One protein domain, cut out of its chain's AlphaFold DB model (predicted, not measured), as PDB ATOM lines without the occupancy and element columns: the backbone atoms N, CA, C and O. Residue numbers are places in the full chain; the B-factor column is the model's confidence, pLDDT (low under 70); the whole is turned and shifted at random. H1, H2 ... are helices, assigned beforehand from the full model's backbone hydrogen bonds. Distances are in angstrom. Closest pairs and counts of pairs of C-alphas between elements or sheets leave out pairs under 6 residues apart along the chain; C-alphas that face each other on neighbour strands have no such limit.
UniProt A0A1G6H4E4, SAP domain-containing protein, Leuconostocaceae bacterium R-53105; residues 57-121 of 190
ATOM      1  N   THR A  57     130.423 157.524  90.620       89.88
ATOM      2  CA  THR A  57     130.197 156.201  90.026       89.88
ATOM      3  C   THR A  57     130.105 155.135  91.118       89.88
ATOM      4  O   THR A  57     130.518 155.359  92.257       89.88
ATOM      5  N   VAL A  58     129.557 153.962  90.784       88.50
ATOM      6  CA  VAL A  58     129.380 152.855  91.745       88.50
ATOM      7  C   VAL A  58     130.719 152.442  92.366       88.50
ATOM      8  O   VAL A  58     130.797 152.274  93.579       88.50
ATOM      9  N   ASP A  59     131.781 152.373  91.560       89.69
ATOM     10  CA  ASP A  59     133.126 151.957  91.993       89.69
ATOM     11  C   ASP A  59     133.806 152.950  92.947       89.69
ATOM     12  O   ASP A  59     134.800 152.620  93.591       89.69
ATOM     13  N   GLN A  60     133.300 154.182  93.029       92.06
ATOM     14  CA  GLN A  60     133.825 155.206  93.931       92.06
ATOM     15  C   GLN A  60     133.201 155.136  95.327       92.06
ATOM     16  O   GLN A  60     133.679 155.820  96.230       92.06
ATOM     17  N   ILE A  61     132.134 154.354  95.514       94.44
ATOM     18  CA  ILE A  61     131.446 154.223  96.798       94.44
ATOM     19  C   ILE A  61     132.135 153.133  97.622       94.44
ATOM     20  O   ILE A  61     132.310 152.005  97.165       94.44
ATOM     21  N   SER A  62     132.486 153.461  98.863       95.50
ATOM     22  CA  SER A  62     133.020 152.508  99.838       95.50
ATOM     23  C   SER A  62     132.304 152.653 101.184       95.50
ATOM     24  O   SER A  62     131.699 153.703 101.432       95.50
ATOM     25  N   PRO A  63     132.366 151.644 102.073       96.19
ATOM     26  CA  PRO A  63     131.775 151.735 103.410       96.19
ATOM     27  C   PRO A  63     132.302 152.927 104.226       96.19
ATOM     28  O   PRO A  63     131.551 153.542 104.974       96.19
ATOM     29  N   GLU A  64     133.565 153.308 104.041       95.88
ATOM     30  CA  GLU A  64     134.226 154.405 104.758       95.88
ATOM     31  C   GLU A  64     133.904 155.789 104.179       95.88
ATOM     32  O   GLU A  64     134.330 156.799 104.735       95.88
ATOM     33  N   MET A  65     133.175 155.862 103.058       94.69
ATOM     34  CA  MET A  65     132.801 157.133 102.445       94.69
ATOM     35  C   MET A  65     131.900 157.937 103.400       94.69
ATOM     36  O   MET A  65     130.807 157.468 103.731       94.69
ATOM     37  N   PRO A  66     132.275 159.176 103.774       95.12
ATOM     38  CA  PRO A  66     131.427 160.037 104.594       95.12
ATOM     39  C   PRO A  66     130.089 160.344 103.917       95.12
ATOM     40  O   PRO A  66     130.025 160.511 102.700       95.12
ATOM     41  N   LEU A  67     129.003 160.499 104.675       94.00
ATOM     42  CA  LEU A  67     127.688 160.845 104.105       94.00
ATOM     43  C   LEU A  67     127.555 162.329 103.723       94.00
ATOM     44  O   LEU A  67     126.632 162.716 102.989       94.00
ATOM     45  N   ILE A  68     128.465 163.163 104.226       91.00
ATOM     46  CA  ILE A  68     128.567 164.595 103.940       91.00
ATOM     47  C   ILE A  68     129.940 164.912 103.341       91.00
ATOM     48  O   ILE A  68     130.891 164.169 103.525       91.00
ATOM     49  N   ASN A  69     130.051 166.015 102.597       87.25
ATOM     50  CA  ASN A  69     131.313 166.497 102.005       87.25
ATOM     51  C   ASN A  69     132.064 165.520 101.063       87.25
ATOM     52  O   ASN A  69     133.175 165.821 100.650       87.25
ATOM     53  N   SER A  70     131.443 164.410 100.650       87.50
ATOM     54  CA  SER A  70     132.042 163.353  99.808       87.50
ATOM     55  C   SER A  70     131.467 163.242  98.390       87.50
ATOM     56  O   SER A  70     131.927 162.435  97.591       87.50
ATOM     57  N   GLY A  71     130.411 163.999  98.077       87.44
ATOM     58  CA  GLY A  71     129.597 163.778  96.872       87.44
ATOM     59  C   GLY A  71     128.391 162.855  97.093       87.44
ATOM     60  O   GLY A  71     127.492 162.832  96.256       87.44
ATOM     61  N   PHE A  72     128.301 162.185  98.249       91.38
ATOM     62  CA  PHE A  72     127.218 161.251  98.557       91.38
ATOM     63  C   PHE A  72     125.816 161.882  98.455       91.38
ATOM     64  O   PHE A  72     125.507 162.941  99.034       91.38
ATOM     65  N   SER A  73     124.921 161.176  97.762       90.88
ATOM     66  CA  SER A  73     123.497 161.492  97.679       90.88
ATOM     67  C   SER A  73     122.668 160.217  97.531       90.88
ATOM     68  O   SER A  73     123.129 159.242  96.952       90.88
ATOM     69  N   PHE A  74     121.434 160.226  98.040       92.31
ATOM     70  CA  PHE A  74     120.493 159.116  97.862       92.31
ATOM     71  C   PHE A  74     119.972 159.087  96.415       92.31
ATOM     72  O   PHE A  74     118.877 159.573  96.130       92.31
ATOM     73  N   ASN A  75     120.784 158.567  95.498       92.31
ATOM     74  CA  ASN A  75     120.511 158.488  94.064       92.31
ATOM     75  C   ASN A  75     120.533 157.027  93.573       92.31
ATOM     76  O   ASN A  75     120.672 156.093  94.367       92.31
ATOM     77  N   GLN A  76     120.360 156.831  92.261       93.44
ATOM     78  CA  GLN A  76     120.377 155.495  91.666       93.44
ATOM     79  C   GLN A  76     121.751 154.826  91.789       93.44
ATOM     80  O   GLN A  76     121.799 153.661  92.141       93.44
ATOM     81  N   VAL A  77     122.854 155.565  91.630       94.19
ATOM     82  CA  VAL A  77     124.218 155.017  91.762       94.19
ATOM     83  C   VAL A  77     124.442 154.388  93.137       94.19
ATOM     84  O   VAL A  77     124.910 153.257  93.241       94.19
ATOM     85  N   VAL A  78     124.071 155.090  94.212       94.88
ATOM     86  CA  VAL A  78     124.174 154.529  95.566       94.88
ATOM     87  C   VAL A  78     123.211 153.354  95.730       94.88
ATOM     88  O   VAL A  78     123.575 152.352  96.335       94.88
ATOM     89  N   ARG A  79     122.000 153.416  95.163       96.00
ATOM     90  CA  ARG A  79     121.078 152.270  95.184       96.00
ATOM     91  C   ARG A  79     121.691 151.040  94.508       96.00
ATOM     92  O   ARG A  79     121.586 149.953  95.069       96.00
ATOM     93  N   ASP A  80     122.350 151.208  93.367       95.50
ATOM     94  CA  ASP A  80     123.006 150.128  92.625       95.50
ATOM     95  C   ASP A  80     124.164 149.537  93.435       95.50
ATOM     96  O   ASP A  80     124.281 148.319  93.539       95.50
ATOM     97  N   TYR A  81     124.960 150.382  94.100       96.62
ATOM     98  CA  TYR A  81     126.001 149.932  95.026       96.62
ATOM     99  C   TYR A  81     125.441 149.012  96.124       96.62
ATOM    100  O   TYR A  81     125.930 147.899  96.297       96.62
ATOM    101  N   PHE A  82     124.382 149.432  96.826       97.38
ATOM    102  CA  PHE A  82     123.759 148.615  97.877       97.38
ATOM    103  C   PHE A  82     123.116 147.334  97.319       97.38
ATOM    104  O   PHE A  82     123.228 146.273  97.928       97.38
ATOM    105  N   THR A  83     122.469 147.421  96.155       97.06
ATOM    106  CA  THR A  83     121.850 146.283  95.449       97.06
ATOM    107  C   THR A  83     122.903 145.220  95.123       97.06
ATOM    108  O   THR A  83     122.725 144.050  95.460       97.06
ATOM    109  N   ASN A  84     124.044 145.642  94.570       96.00
ATOM    110  CA  ASN A  84     125.174 144.773  94.251       96.00
ATOM    111  C   ASN A  84     125.858 144.222  95.511       96.00
ATOM    112  O   ASN A  84     126.221 143.050  95.549       96.00
ATOM    113  N   TYR A  85     126.027 145.044  96.549       96.44
ATOM    114  CA  TYR A  85     126.672 144.627  97.796       96.44
ATOM    115  C   TYR A  85     125.860 143.547  98.526       96.44
ATOM    116  O   TYR A  85     126.410 142.527  98.932       96.44
ATOM    117  N   TYR A  86     124.544 143.744  98.650       96.56
ATOM    118  CA  TYR A  86     123.653 142.819  99.357       96.56
ATOM    119  C   TYR A  86     123.078 141.701  98.480       96.56
ATOM    120  O   TYR A  86     122.413 140.816  99.016       96.56
ATOM    121  N   GLN A  87     123.325 141.721  97.164       96.88
ATOM    122  CA  GLN A  87     122.798 140.737  96.207       96.88
ATOM    123  C   GLN A  87     121.267 140.614  96.296       96.88
ATOM    124  O   GLN A  87     120.708 139.522  96.395       96.88
ATOM    125  N   VAL A  88     120.588 141.763  96.304       96.62
ATOM    126  CA  VAL A  88     119.121 141.861  96.355       96.62
ATOM    127  C   VAL A  88     118.592 142.435  95.051       96.62
ATOM    128  O   VAL A  88     119.269 143.236  94.426       96.62
ATOM    129  N   ASP A  89     117.364 142.094  94.663       91.88
ATOM    130  CA  ASP A  89     116.792 142.605  93.408       91.88
ATOM    131  C   ASP A  89     116.463 144.103  93.472       91.88
ATOM    132  O   ASP A  89     116.575 144.814  92.478       91.88
ATOM    133  N   ASN A  90     116.012 144.588  94.635       90.88
ATOM    134  CA  ASN A  90     115.533 145.960  94.800       90.88
ATOM    135  C   ASN A  90     115.866 146.521  96.185       90.88
ATOM    136  O   ASN A  90     115.152 146.279  97.164       90.88
ATOM    137  N   PHE A  91     116.905 147.349  96.257       95.50
ATOM    138  CA  PHE A  91     117.260 148.053  97.483       95.50
ATOM    139  C   PHE A  91     116.447 149.345  97.690       95.50
ATOM    140  O   PHE A  91     116.304 150.180  96.789       95.50
ATOM    141  N   HIS A  92     115.971 149.554  98.921       94.06
ATOM    142  CA  HIS A  92     115.238 150.752  99.329       94.06
ATOM    143  C   HIS A  92     115.886 151.401 100.552       94.06
ATOM    144  O   HIS A  92     116.035 150.772 101.598       94.06
ATOM    145  N   PHE A  93     116.209 152.694 100.446       94.88
ATOM    146  CA  PHE A  93     116.663 153.472 101.597       94.88
ATOM    147  C   PHE A  93     115.546 153.593 102.633       94.88
ATOM    148  O   PHE A  93     114.404 153.920 102.299       94.88
ATOM    149  N   THR A  94     115.887 153.377 103.899       91.69
ATOM    150  CA  THR A  94     114.923 153.480 104.995       91.69
ATOM    151  C   THR A  94     114.789 154.918 105.493       91.69
ATOM    152  O   THR A  94     115.653 155.777 105.285       91.69
ATOM    153  N   LYS A  95     113.700 155.185 106.221       87.19
ATOM    154  CA  LYS A  95     113.499 156.448 106.947       87.19
ATOM    155  C   LYS A  95     114.688 156.755 107.867       87.19
ATOM    156  O   LYS A  95     115.198 157.869 107.849       87.19
ATOM    157  N   GLN A  96     115.172 155.748 108.598       90.38
ATOM    158  CA  GLN A  96     116.299 155.879 109.525       90.38
ATOM    159  C   GLN A  96     117.598 156.274 108.814       90.38
ATOM    160  O   GLN A  96     118.280 157.182 109.278       90.38
ATOM    161  N   MET A  97     117.898 155.685 107.651       93.88
ATOM    162  CA  MET A  97     119.049 156.084 106.826       93.88
ATOM    163  C   MET A  97     118.987 157.566 106.439       93.88
ATOM    164  O   MET A  97     119.976 158.296 106.538       93.88
ATOM    165  N   ALA A  98     117.807 158.035 106.022       91.25
ATOM    166  CA  ALA A  98     117.611 159.435 105.672       91.25
ATOM    167  C   ALA A  98     117.769 160.360 106.891       91.25
ATOM    168  O   ALA A  98     118.402 161.413 106.768       91.25
ATOM    169  N   THR A  99     117.235 159.971 108.052       89.56
ATOM    170  CA  THR A  99     117.384 160.711 109.315       89.56
ATOM    171  C   THR A  99     118.844 160.781 109.753       89.56
ATOM    172  O   THR A  99     119.317 161.864 110.091       89.56
ATOM    173  N   LEU A 100     119.594 159.677 109.659       92.12
ATOM    174  CA  LEU A 100     121.014 159.638 110.008       92.12
ATOM    175  C   LEU A 100     121.836 160.614 109.159       92.12
ATOM    176  O   LEU A 100     122.583 161.430 109.695       92.12
ATOM    177  N   ARG A 101     121.646 160.616 107.834       91.69
ATOM    178  CA  ARG A 101     122.341 161.576 106.959       91.69
ATOM    179  C   ARG A 101     122.000 163.028 107.308       91.69
ATOM    180  O   ARG A 101     122.860 163.903 107.214       91.69
ATOM    181  N   ARG A 102     120.746 163.316 107.670       87.56
ATOM    182  CA  ARG A 102     120.338 164.667 108.094       87.56
ATOM    183  C   ARG A 102     121.005 165.060 109.405       87.56
ATOM    184  O   ARG A 102     121.446 166.198 109.512       87.56
ATOM    185  N   LEU A 103     121.109 164.134 110.357       88.56
ATOM    186  CA  LEU A 103     121.819 164.347 111.616       88.56
ATOM    187  C   LEU A 103     123.298 164.666 111.365       88.56
ATOM    188  O   LEU A 103     123.786 165.675 111.867       88.56
ATOM    189  N   ALA A 104     123.962 163.886 110.503       89.94
ATOM    190  CA  ALA A 104     125.335 164.152 110.072       89.94
ATOM    191  C   ALA A 104     125.474 165.565 109.486       89.94
ATOM    192  O   ALA A 104     126.344 166.337 109.877       89.94
ATOM    193  N   GLN A 105     124.552 165.957 108.602       87.69
ATOM    194  CA  GLN A 105     124.552 167.286 107.991       87.69
ATOM    195  C   GLN A 105     124.269 168.420 108.993       87.69
ATOM    196  O   GLN A 105     124.867 169.489 108.885       87.69
ATOM    197  N   LYS A 106     123.361 168.209 109.952       84.31
ATOM    198  CA  LYS A 106     123.017 169.180 111.004       84.31
ATOM    199  C   LYS A 106     124.204 169.425 111.931       84.31
ATOM    200  O   LYS A 106     124.501 170.574 112.232       84.31
ATOM    201  N   ASN A 107     124.899 168.356 112.312       87.56
ATOM    202  CA  ASN A 107     126.024 168.404 113.243       87.56
ATOM    203  C   ASN A 107     127.379 168.635 112.551       87.56
ATOM    204  O   ASN A 107     128.388 168.727 113.239       87.56
ATOM    205  N   GLN A 108     127.410 168.717 111.212       87.00
ATOM    206  CA  GLN A 108     128.642 168.724 110.407       87.00
ATOM    207  C   GLN A 108     129.575 167.546 110.743       87.00
ATOM    208  O   GLN A 108     130.799 167.664 110.716       87.00
ATOM    209  N   ASP A 109     128.981 166.396 111.051       89.94
ATOM    210  CA  ASP A 109     129.692 165.198 111.468       89.94
ATOM    211  C   ASP A 109     130.105 164.366 110.248       89.94
ATOM    212  O   ASP A 109     129.302 163.648 109.649       89.94
ATOM    213  N   ALA A 110     131.372 164.504 109.862       91.12
ATOM    214  CA  ALA A 110     131.966 163.771 108.748       91.12
ATOM    215  C   ALA A 110     132.435 162.356 109.130       91.12
ATOM    216  O   ALA A 110     132.957 161.658 108.265       91.12
ATOM    217  N   SER A 111     132.278 161.941 110.395       93.19
ATOM    218  CA  SER A 111     132.599 160.576 110.830       93.19
ATOM    219  C   SER A 111     131.505 159.566 110.481       93.19
ATOM    220  O   SER A 111     131.782 158.372 110.441       93.19
ATOM    221  N   ILE A 112     130.289 160.045 110.195       94.25
ATOM    222  CA  ILE A 112     129.169 159.208 109.765       94.25
ATOM    223  C   ILE A 112     129.330 158.870 108.279       94.25
ATOM    224  O   ILE A 112     129.361 159.765 107.421       94.25
ATOM    225  N   CYS A 113     129.360 157.577 107.974       96.38
ATOM    226  CA  CYS A 113     129.741 157.010 106.687       96.38
ATOM    227  C   CYS A 113     128.688 156.039 106.124       96.38
ATOM    228  O   CYS A 113     127.628 155.792 106.705       96.38
ATOM    229  N   VAL A 114     128.961 155.495 104.936       96.62
ATOM    230  CA  VAL A 114     128.102 154.501 104.270       96.62
ATOM    231  C   VAL A 114     127.951 153.226 105.109       96.62
ATOM    232  O   VAL A 114     126.867 152.645 105.121       96.62
ATOM    233  N   SER A 115     128.978 152.826 105.862       95.94
ATOM    234  CA  SER A 115     128.925 151.703 106.804       95.94
ATOM    235  C   SER A 115     127.834 151.868 107.861       95.94
ATOM    236  O   SER A 115     127.163 150.900 108.199       95.94
ATOM    237  N   ASP A 116     127.569 153.088 108.335       95.56
ATOM    238  CA  ASP A 116     126.490 153.318 109.301       95.56
ATOM    239  C   ASP A 116     125.105 153.101 108.671       95.56
ATOM    240  O   ASP A 116     124.163 152.650 109.325       95.56
ATOM    241  N   LEU A 117     124.963 153.382 107.369       95.75
ATOM    242  CA  LEU A 117     123.746 153.042 106.629       95.75
ATOM    243  C   LEU A 117     123.602 151.525 106.470       95.75
ATOM    244  O   LEU A 117     122.493 151.011 106.598       95.75
ATOM    245  N   MET A 118     124.702 150.814 106.217       95.56
ATOM    246  CA  MET A 118     124.723 149.346 106.181       95.56
ATOM    247  C   MET A 118     124.308 148.751 107.529       95.56
ATOM    248  O   MET A 118     123.449 147.873 107.577       95.56
ATOM    249  N   ASP A 119     124.816 149.295 108.634       95.00
ATOM    250  CA  ASP A 119     124.446 148.878 109.985       95.00
ATOM    251  C   ASP A 119     122.942 149.034 110.249       95.00
ATOM    252  O   ASP A 119     122.308 148.126 110.797       95.00
ATOM    253  N   ILE A 120     122.346 150.149 109.807       93.69
ATOM    254  CA  ILE A 120     120.890 150.354 109.860       93.69
ATOM    255  C   ILE A 120     120.158 149.296 109.026       93.69
ATOM    256  O   ILE A 120     119.145 148.757 109.473       93.69
ATOM    257  N   TYR A 121     120.642 149.003 107.818       94.31
ATOM    258  CA  TYR A 121     120.026 148.005 106.942       94.31
ATOM    259  C   TYR A 121     120.043 146.602 107.558       94.31
ATOM    260  O   TYR A 121     119.049 145.883 107.502       94.31
TER     261      TYR A 121
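Overview. This is residues 57 to 121 of the 190 residues of the protein "SAP domain-containing protein" of Leuconostocaceae bacterium R-53105 (UniProt A0A1G6H4E4). Two helices, H2 and H3, form a helical hairpin whose arms splay apart, H3 packing on one part of H2 alone, while the first helix, H1, lies toward the other end of the longest axis, near H3. The stretch before H1, residues 57 to 75, runs along one side of the whole as a long chain with no named element. The printed part has 65 residues with three named helices, in the order H1, H2, H3, and no named strand; the class is all helix, though under half of the residues, 32 of the 65, are in named elements. The whole is compact, with a radius of gyration of the C-alphas of 11.1 A, and spans 34 by 23 by 17 A along its three main axes.

Along the chain. Start at C-alpha 57, at (130.197, 156.201, 90.026), and go through residues 57 to 75, whose C-alphas lie 6 to 14 A from the mean of all C-alphas. Then find C-alpha 76 at (120.377, 155.495, 91.666), where H1 begins; it holds residues 76 to 86 and measures 15.2 A from first to last C-alpha. After 8 residues comes H2, residues 95 to 107, the longest helix at 18.4 A; its last C-alpha, 107, is at (126.024, 168.404, 113.243). After 6 more residues you reach H3, residues 114 to 121, 10.7 A long, which ends at C-alpha 121 at (120.026, 148.005, 106.942).

Arrangement. Look first at H1, which touches no helix. H1 and H3 are near each other, with no pair of C-alphas within 8 A but 8 pairs within 10 A. H1 and H2 are apart, though they follow each other in the chain. Next compare H2 with H3: they touch, and the closest C-alphas are those of Met 97 and Leu 117, 5.6 A apart. H2 touches H3 with residues 96 to 100 alone. Their centres are 11.8 A apart, and they run opposite ways at a tilt of 36 degrees, only just steep, as a helical hairpin. In the backbones of H1, H2 and H3, every O i to N i+4 pair is within hydrogen-bond range.

Size, cuts and confidence. The two C-alphas farthest apart are those of Asp 89 and Asn 107, at 33.8 A, and the first and last printed C-alphas, of Thr 57 and Tyr 121, are 21.4 A apart. The printed part has no cut. The links from H1 to H2 and from H2 to H3 are both short. Read the B-factor column for the model's confidence: the mean pLDDT of the printed part is 92.7, and no printed residue is under 70.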